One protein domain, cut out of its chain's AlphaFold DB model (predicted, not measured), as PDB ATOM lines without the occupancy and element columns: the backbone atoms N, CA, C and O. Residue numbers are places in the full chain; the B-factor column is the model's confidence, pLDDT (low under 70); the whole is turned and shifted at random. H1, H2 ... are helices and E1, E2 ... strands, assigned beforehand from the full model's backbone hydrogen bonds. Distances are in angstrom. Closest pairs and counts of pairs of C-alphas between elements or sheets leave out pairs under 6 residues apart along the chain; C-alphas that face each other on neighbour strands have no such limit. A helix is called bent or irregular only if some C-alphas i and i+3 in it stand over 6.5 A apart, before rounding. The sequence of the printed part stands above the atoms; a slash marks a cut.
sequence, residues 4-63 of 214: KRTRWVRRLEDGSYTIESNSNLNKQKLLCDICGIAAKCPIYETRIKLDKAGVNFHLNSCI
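AT A GLANCE: This is residues 4 to 63 of the 214 residues of an uncharacterized protein of Escherichia coli (UniProt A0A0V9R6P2). A small hairpin of two short strands, E1 and E2, and the longest helix, H3, lie at opposite ends of this domain, with the short helix H2 between them near the middle. The short helix H1 leads directly into E1, a wide loop of residues 20 to 29 lies between E2 and H2, and after H3 the last stretch runs back to the hairpin, where residues 61 to 62 pair with E2 on the side away from E1. The printed part has 60 residues, with three named helices and two named strands in the order H1, E1, E2, H2, H3; the sheet has the order E1 - E2 and is antiparallel. The class is mixed, helices and strands, with under half of the residues, 26 of 60, in named elements. The whole is compact, with a radius of gyration of the C-alphas of 11.8 A and spans of 32 by 28 by 22 A.

IN THESE COORDINATES: H1 is residues 4 to 8 and begins at C-alpha 4 at (41.143, -12.029, -23.378). It is neither bent nor irregular, but only just: C-alphas 4 and 7 are 6.2 A apart. E1 is residues 9 to 11, and E2 is residues 17 to 19, with C-alpha 17 at (35.348, -2.114, -11.835). H2 is residues 31 to 34. H3 is residues 42 to 52, 15.4 A from first to last C-alpha, and ends at C-alpha 52 at (51.027, -17.173, 0.908).

HOW THE PARTS SIT: E1 and E2 form a hairpin, antiparallel at 149 degrees between their directions. N 10 and O 18 are within hydrogen-bond range at 2.9 A, and so are N 18 and O 10 at 2.8 A. Residues 17 to 18 of E2 also pair with residues 61 to 62, antiparallel. The closest C-alphas of E2 and H2 are those of Ile 19 and Leu 31, 6.2 A apart. H1 and H2 are close but not clearly touching; their closest C-alphas, those of Thr 6 and Ile 34, are 6.6 A apart. H2 and H3 are also close but not clearly touching, with the C-alphas of Cys 32 and Tyr 44 the closest at 6.2 A. H3 is apart from H1, E1 and E2, and E1 and H2 are only just apart, at 8.0 A. Every O i to N i+4 pair of H3 is within hydrogen-bond range; in H1 it is 0 of 1, with 2 of 2 O i to N i+3 pairs within range, and H2 is too short for an O i to N i+4 pair.

THE WHOLE: The two C-alphas farthest apart, those of Glu 13 and Ala 53, are 33.7 A apart. The printed part has no cut. The link from E2 to H2, 11 residues, is long. The mean pLDDT of the printed part is 81.7, and residues 20 to 29 are under 70.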
ATOM      1  N   LYS A   4      42.491 -11.583 -22.995       82.25
ATOM      2  CA  LYS A   4      41.143 -12.029 -23.378       82.25
ATOM      3  C   LYS A   4      40.158 -11.854 -22.226       82.25
ATOM      4  O   LYS A   4      38.974 -11.647 -22.480       82.25
ATOM      5  N   ARG A   5      40.632 -11.878 -20.972       81.12
ATOM      6  CA  ARG A   5      39.766 -11.751 -19.791       81.12
ATOM      7  C   ARG A   5      39.224 -10.344 -19.566       81.12
ATOM      8  O   ARG A   5      38.168 -10.194 -18.960       81.12
ATOM      9  N   THR A   6      39.880  -9.323 -20.118       84.25
ATOM     10  CA  THR A   6      39.425  -7.922 -20.023       84.25
ATOM     11  C   THR A   6      38.020  -7.720 -20.602       84.25
ATOM     12  O   THR A   6      37.309  -6.798 -20.205       84.25
ATOM     13  N   ARG A   7      37.560  -8.621 -21.484       83.62
ATOM     14  CA  ARG A   7      36.208  -8.590 -22.058       83.62
ATOM     15  C   ARG A   7      35.085  -8.816 -21.046       83.62
ATOM     16  O   ARG A   7      33.955  -8.473 -21.368       83.62
ATOM     17  N   TRP A   8      35.372  -9.373 -19.871       85.62
ATOM     18  CA  TRP A   8      34.377  -9.606 -18.814       85.62
ATOM     19  C   TRP A   8      34.369  -8.521 -17.742       85.62
ATOM     20  O   TRP A   8      33.561  -8.577 -16.821       85.62
ATOM     21  N   VAL A   9      35.260  -7.535 -17.856       88.81
ATOM     22  CA  VAL A   9      35.300  -6.416 -16.924       88.81
ATOM     23  C   VAL A   9      34.162  -5.449 -17.238       88.81
ATOM     24  O   VAL A   9      33.902  -5.124 -18.403       88.81
ATOM     25  N   ARG A  10      33.491  -4.966 -16.197       90.38
ATOM     26  CA  ARG A  10      32.440  -3.947 -16.264       90.38
ATOM     27  C   ARG A  10      32.769  -2.825 -15.290       90.38
ATOM     28  O   ARG A  10      33.427  -3.068 -14.283       90.38
ATOM     29  N   ARG A  11      32.331  -1.609 -15.602       92.62
ATOM     30  CA  ARG A  11      32.379  -0.474 -14.679       92.62
ATOM     31  C   ARG A  11      31.007  -0.344 -14.015       92.62
ATOM     32  O   ARG A  11      30.000  -0.493 -14.700       92.62
ATOM     33  N   LEU A  12      30.992  -0.119 -12.710       90.94
ATOM     34  CA  LEU A  12      29.793   0.111 -11.912       90.94
ATOM     35  C   LEU A  12      29.513   1.616 -11.786       90.94
ATOM     36  O   LEU A  12      30.362   2.450 -12.116       90.94
ATOM     37  N   GLU A  13      28.315   1.966 -11.318       88.62
ATOM     38  CA  GLU A  13      27.867   3.360 -11.164       88.62
ATOM     39  C   GLU A  13      28.741   4.153 -10.183       88.62
ATOM     40  O   GLU A  13      29.054   5.316 -10.431       88.62
ATOM     41  N   ASP A  14      29.239   3.488  -9.137       89.12
ATOM     42  CA  ASP A  14      30.188   4.040  -8.161       89.12
ATOM     43  C   ASP A  14      31.605   4.271  -8.735       89.12
ATOM     44  O   ASP A  14      32.512   4.733  -8.043       89.12
ATOM     45  N   GLY A  15      31.822   3.942 -10.014       87.81
ATOM     46  CA  GLY A  15      33.098   4.073 -10.709       87.81
ATOM     47  C   GLY A  15      34.089   2.936 -10.449       87.81
ATOM     48  O   GLY A  15      35.176   2.941 -11.040       87.81
ATOM     49  N   SER A  16      33.730   1.955  -9.620       91.31
ATOM     50  CA  SER A  16      34.510   0.737  -9.441       91.31
ATOM     51  C   SER A  16      34.408  -0.179 -10.659       91.31
ATOM     52  O   SER A  16      33.547  -0.027 -11.529       91.31
ATOM     53  N   TYR A  17      35.344  -1.119 -10.769       92.31
ATOM     54  CA  TYR A  17      35.348  -2.114 -11.835       92.31
ATOM     55  C   TYR A  17      35.140  -3.484 -11.244       92.31
ATOM     56  O   TYR A  17      35.774  -3.795 -10.244       92.31
ATOM     57  N   THR A  18      34.330  -4.305 -11.899       89.44
ATOM     58  CA  THR A  18      34.063  -5.682 -11.495       89.44
ATOM     59  C   THR A  18      34.346  -6.667 -12.623       89.44
ATOM     60  O   THR A  18      34.272  -6.304 -13.799       89.44
ATOM     61  N   ILE A  19      34.663  -7.915 -12.284       85.44
ATOM     62  CA  ILE A  19      34.715  -9.038 -13.226       85.44
ATOM     63  C   ILE A  19      33.729 -10.118 -12.777       85.44
ATOM     64  O   ILE A  19      33.792 -10.599 -11.649       85.44
ATOM     65  N   GLU A  20      32.801 -10.506 -13.656       67.81
ATOM     66  CA  GLU A  20      31.820 -11.544 -13.327       67.81
ATOM     67  C   GLU A  20      32.507 -12.899 -13.143       67.81
ATOM     68  O   GLU A  20      33.105 -13.470 -14.066       67.81
ATOM     69  N   SER A  21      32.383 -13.459 -11.941       55.31
ATOM     70  CA  SER A  21      32.775 -14.830 -11.690       55.31
ATOM     71  C   SER A  21      31.700 -15.767 -12.255       55.31
ATOM     72  O   SER A  21      30.728 -16.069 -11.577       55.31
ATOM     73  N   ASN A  22      31.865 -16.251 -13.492       51.03
ATOM     74  CA  ASN A  22      31.044 -17.348 -14.026       51.03
ATOM     75  C   ASN A  22      30.949 -18.498 -12.992       51.03
ATOM     76  O   ASN A  22      31.988 -19.040 -12.592       51.03
ATOM     77  N   SER A  23      29.735 -18.804 -12.530       47.50
ATOM     78  CA  SER A  23      29.431 -19.660 -11.370       47.50
ATOM     79  C   SER A  23      29.946 -21.093 -11.523       47.50
ATOM     80  O   SER A  23      30.301 -21.723 -10.533       47.50
ATOM     81  N   ASN A  24      30.120 -21.565 -12.759       48.09
ATOM     82  CA  ASN A  24      30.636 -22.905 -13.054       48.09
ATOM     83  C   ASN A  24      32.176 -22.992 -13.143       48.09
ATOM     84  O   ASN A  24      32.706 -24.059 -13.434       48.09
ATOM     85  N   LEU A  25      32.922 -21.889 -12.959       47.91
ATOM     86  CA  LEU A  25      34.344 -21.821 -13.353       47.91
ATOM     87  C   LEU A  25      35.284 -21.051 -12.403       47.91
ATOM     88  O   LEU A  25      36.345 -20.611 -12.853       47.91
ATOM     89  N   ASN A  26      34.954 -20.823 -11.127       46.06
ATOM     90  CA  ASN A  26      35.720 -19.854 -10.331       46.06
ATOM     91  C   ASN A  26      36.360 -20.342  -9.036       46.06
ATOM     92  O   ASN A  26      35.797 -20.234  -7.955       46.06
ATOM     93  N   LYS A  27      37.638 -20.712  -9.181       48.47
ATOM     94  CA  LYS A  27      38.691 -20.489  -8.180       48.47
ATOM     95  C   LYS A  27      39.870 -19.634  -8.704       48.47
ATOM     96  O   LYS A  27      40.890 -19.565  -8.040       48.47
ATOM     97  N   GLN A  28      39.801 -19.011  -9.895       53.03
ATOM     98  CA  GLN A  28      41.014 -18.459 -10.551       53.03
ATOM     99  C   GLN A  28      40.858 -17.149 -11.356       53.03
ATOM    100  O   GLN A  28      41.742 -16.808 -12.148       53.03
ATOM    101  N   LYS A  29      39.754 -16.400 -11.236       64.88
ATOM    102  CA  LYS A  29      39.567 -15.176 -12.044       64.88
ATOM    103  C   LYS A  29      39.565 -13.951 -11.155       64.88
ATOM    104  O   LYS A  29      38.562 -13.652 -10.523       64.88
ATOM    105  N   LEU A  30      40.697 -13.254 -11.122       78.00
ATOM    106  CA  LEU A  30      40.888 -12.131 -10.219       78.00
ATOM    107  C   LEU A  30      41.201 -10.862 -11.003       78.00
ATOM    108  O   LEU A  30      42.003 -10.851 -11.938       78.00
ATOM    109  N   LEU A  31      40.544  -9.777 -10.602       87.19
ATOM    110  CA  LEU A  31      40.606  -8.492 -11.292       87.19
ATOM    111  C   LEU A  31      42.037  -7.920 -11.331       87.19
ATOM    112  O   LEU A  31      42.418  -7.262 -12.299       87.19
ATOM    113  N   CYS A  32      42.854  -8.203 -10.309       89.06
ATOM    114  CA  CYS A  32      44.245  -7.749 -10.257       89.06
ATOM    115  C   CYS A  32      45.111  -8.319 -11.387       89.06
ATOM    116  O   CYS A  32      46.010  -7.626 -11.846       89.06
ATOM    117  N   ASP A  33      44.828  -9.534 -11.868       86.88
ATOM    118  CA  ASP A  33      45.677 -10.231 -12.848       86.88
ATOM    119  C   ASP A  33      45.610  -9.581 -14.246       86.88
ATOM    120  O   ASP A  33      46.400  -9.884 -15.143       86.88
ATOM    121  N   ILE A  34      44.638  -8.688 -14.432       89.56
ATOM    122  CA  ILE A  34      44.380  -7.929 -15.656       89.56
ATOM    123  C   ILE A  34      44.309  -6.423 -15.387       89.56
ATOM    124  O   ILE A  34      43.622  -5.693 -16.102       89.56
ATOM    125  N   CYS A  35      44.981  -5.962 -14.332       92.88
ATOM    126  CA  CYS A  35      45.080  -4.556 -13.965       92.88
ATOM    127  C   CYS A  35      46.425  -3.980 -14.422       92.88
ATOM    128  O   CYS A  35      47.475  -4.544 -14.119       92.88
ATOM    129  N   GLY A  36      46.406  -2.822 -15.086       92.00
ATOM    130  CA  GLY A  36      47.617  -2.190 -15.624       92.00
ATOM    131  C   GLY A  36      48.673  -1.822 -14.584       92.00
ATOM    132  O   GLY A  36      49.846  -1.747 -14.915       92.00
ATOM    133  N   ILE A  37      48.276  -1.642 -13.322       93.19
ATOM    134  CA  ILE A  37      49.178  -1.260 -12.223       93.19
ATOM    135  C   ILE A  37      49.508  -2.423 -11.281       93.19
ATOM    136  O   ILE A  37      50.027  -2.195 -10.193       93.19
ATOM    137  N   ALA A  38      49.177  -3.670 -11.646       90.62
ATOM    138  CA  ALA A  38      49.295  -4.820 -10.746       90.62
ATOM    139  C   ALA A  38      50.687  -4.940 -10.102       90.62
ATOM    140  O   ALA A  38      50.775  -5.122  -8.893       90.62
ATOM    141  N   ALA A  39      51.752  -4.736 -10.886       87.50
ATOM    142  CA  ALA A  39      53.143  -4.862 -10.443       87.50
ATOM    143  C   ALA A  39      53.517  -3.965  -9.247       87.50
ATOM    144  O   ALA A  39      54.402  -4.327  -8.480       87.50
ATOM    145  N   LYS A  40      52.838  -2.824  -9.071       89.62
ATOM    146  CA  LYS A  40      53.086  -1.863  -7.981       89.62
ATOM    147  C   LYS A  40      51.831  -1.540  -7.167       89.62
ATOM    148  O   LYS A  40      51.769  -0.534  -6.467       89.62
ATOM    149  N   CYS A  41      50.789  -2.362  -7.273       91.31
ATOM    150  CA  CYS A  41      49.533  -2.114  -6.577       91.31
ATOM    151  C   CYS A  41      49.590  -2.671  -5.141       91.31
ATOM    152  O   CYS A  41      49.702  -3.888  -4.985       91.31
ATOM    153  N   PRO A  42      49.381  -1.847  -4.094       91.25
ATOM    154  CA  PRO A  42      49.394  -2.321  -2.705       91.25
ATOM    155  C   PRO A  42      48.341  -3.399  -2.410       91.25
ATOM    156  O   PRO A  42      48.562  -4.299  -1.602       91.25
ATOM    157  N   ILE A  43      47.191  -3.343  -3.096       90.50
ATOM    158  CA  ILE A  43      46.129  -4.356  -2.966       90.50
ATOM    159  C   ILE A  43      46.605  -5.699  -3.528       90.50
ATOM    160  O   ILE A  43      46.334  -6.746  -2.943       90.50
ATOM    161  N   TYR A  44      47.328  -5.679  -4.651       89.75
ATOM    162  CA  TYR A  44      47.878  -6.895  -5.244       89.75
ATOM    163  C   TYR A  44      48.980  -7.492  -4.364       89.75
ATOM    164  O   TYR A  44      48.980  -8.695  -4.121       89.75
ATOM    165  N   GLU A  45      49.860  -6.654  -3.817       90.44
ATOM    166  CA  GLU A  45      50.891  -7.087  -2.870       90.44
ATOM    167  C   GLU A  45      50.279  -7.723  -1.612       90.44
ATOM    168  O   GLU A  45      50.669  -8.818  -1.208       90.44
ATOM    169  N   THR A  46      49.270  -7.072  -1.025       89.62
ATOM    170  CA  THR A  46      48.543  -7.593   0.144       89.62
ATOM    171  C   THR A  46      47.879  -8.926  -0.177       89.62
ATOM    172  O   THR A  46      47.998  -9.874   0.596       89.62
ATOM    173  N   ARG A  47      47.245  -9.043  -1.350       87.56
ATOM    174  CA  ARG A  47      46.676 -10.310  -1.817       87.56
ATOM    175  C   ARG A  47      47.733 -11.411  -1.883       87.56
ATOM    176  O   ARG A  47      47.462 -12.504  -1.407       87.56
ATOM    177  N   ILE A  48      48.913 -11.148  -2.449       88.19
ATOM    178  CA  ILE A  48      49.991 -12.151  -2.517       88.19
ATOM    179  C   ILE A  48      50.418 -12.587  -1.108       88.19
ATOM    180  O   ILE A  48      50.667 -13.769  -0.886       88.19
ATOM    181  N   LYS A  49      50.501 -11.657  -0.148       90.19
ATOM    182  CA  LYS A  49      50.829 -11.984   1.251       90.19
ATOM    183  C   LYS A  49      49.764 -12.883   1.889       90.19
ATOM    184  O   LYS A  49      50.121 -13.861   2.536       90.19
ATOM    185  N   LEU A  50      48.483 -12.578   1.676       88.06
ATOM    186  CA  LEU A  50      47.361 -13.377   2.179       88.06
ATOM    187  C   LEU A  50      47.316 -14.775   1.550       88.06
ATOM    188  O   LEU A  50      47.166 -15.759   2.268       88.06
ATOM    189  N   ASP A  51      47.523 -14.867   0.237       86.00
ATOM    190  CA  ASP A  51      47.579 -16.137  -0.497       86.00
ATOM    191  C   ASP A  51      48.707 -17.040   0.033       86.00
ATOM    192  O   ASP A  51      48.485 -18.206   0.348       86.00
ATOM    193  N   LYS A  52      49.899 -16.468   0.269       88.38
ATOM    194  CA  LYS A  52      51.027 -17.173   0.908       88.38
ATOM    195  C   LYS A  52      50.731 -17.634   2.337       88.38
ATOM    196  O   LYS A  52      51.304 -18.624   2.776       88.38
ATOM    197  N   ALA A  53      49.858 -16.931   3.053       91.25
ATOM    198  CA  ALA A  53      49.394 -17.317   4.384       91.25
ATOM    199  C   ALA A  53      48.248 -18.351   4.348       91.25
ATOM    200  O   ALA A  53      47.686 -18.675   5.391       91.25
ATOM    201  N   GLY A  54      47.872 -18.857   3.165       87.56
ATOM    202  CA  GLY A  54      46.779 -19.817   2.989       87.56
ATOM    203  C   GLY A  54      45.381 -19.193   3.052       87.56
ATOM    204  O   GLY A  54      44.385 -19.917   3.101       87.56
ATOM    205  N   VAL A  55      45.278 -17.861   3.048       83.88
ATOM    206  CA  VAL A  55      43.997 -17.150   3.091       83.88
ATOM    207  C   VAL A  55      43.459 -16.980   1.679       83.88
ATOM    208  O   VAL A  55      44.066 -16.331   0.826       83.88
ATOM    209  N   ASN A  56      42.259 -17.507   1.448       73.69
ATOM    210  CA  ASN A  56      41.604 -17.391   0.157       73.69
ATOM    211  C   ASN A  56      40.927 -16.017  -0.014       73.69
ATOM    212  O   ASN A  56      39.765 -15.824   0.351       73.69
ATOM    213  N   PHE A  57      41.668 -15.053  -0.564       74.69
ATOM    214  CA  PHE A  57      41.198 -13.688  -0.800       74.69
ATOM    215  C   PHE A  57      40.731 -13.478  -2.249       74.69
ATOM    216  O   PHE A  57      41.528 -13.506  -3.191       74.69
ATOM    217  N   HIS A  58      39.440 -13.185  -2.426       74.81
ATOM    218  CA  HIS A  58      38.843 -12.912  -3.734       74.81
ATOM    219  C   HIS A  58      38.519 -11.427  -3.905       74.81
ATOM    220  O   HIS A  58      37.626 -10.895  -3.249       74.81
ATOM    221  N   LEU A  59      39.207 -10.769  -4.841       80.56
ATOM    222  CA  LEU A  59      38.913  -9.393  -5.235       80.56
ATOM    223  C   LEU A  59      38.224  -9.362  -6.599       80.56
ATOM    224  O   LEU A  59      38.879  -9.402  -7.645       80.56
ATOM    225  N   ASN A  60      36.897  -9.254  -6.563       83.06
ATOM    226  CA  ASN A  60      36.077  -9.184  -7.771       83.06
ATOM    227  C   ASN A  60      35.761  -7.747  -8.186       83.06
ATOM    228  O   ASN A  60      35.543  -7.528  -9.371       83.06
ATOM    229  N   SER A  61      35.796  -6.784  -7.253       89.12
ATOM    230  CA  SER A  61      35.578  -5.354  -7.503       89.12
ATOM    231  C   SER A  61      36.755  -4.499  -7.017       89.12
ATOM    232  O   SER A  61      37.341  -4.792  -5.976       89.12
ATOM    233  N   CYS A  62      37.131  -3.452  -7.763       92.00
ATOM    234  CA  CYS A  62      38.159  -2.494  -7.349       92.00
ATOM    235  C   CYS A  62      38.032  -1.127  -8.043       92.00
ATOM    236  O   CYS A  62      38.046  -1.031  -9.272       92.00
ATOM    237  N   ILE A  63      38.030  -0.043  -7.260       91.94
ATOM    238  CA  ILE A  63      38.037   1.341  -7.771       91.94
ATOM    239  C   ILE A  63      39.384   1.759  -8.383       91.94
ATOM    240  O   ILE A  63      39.443   2.526  -9.348       91.94
TER     241      ILE A  63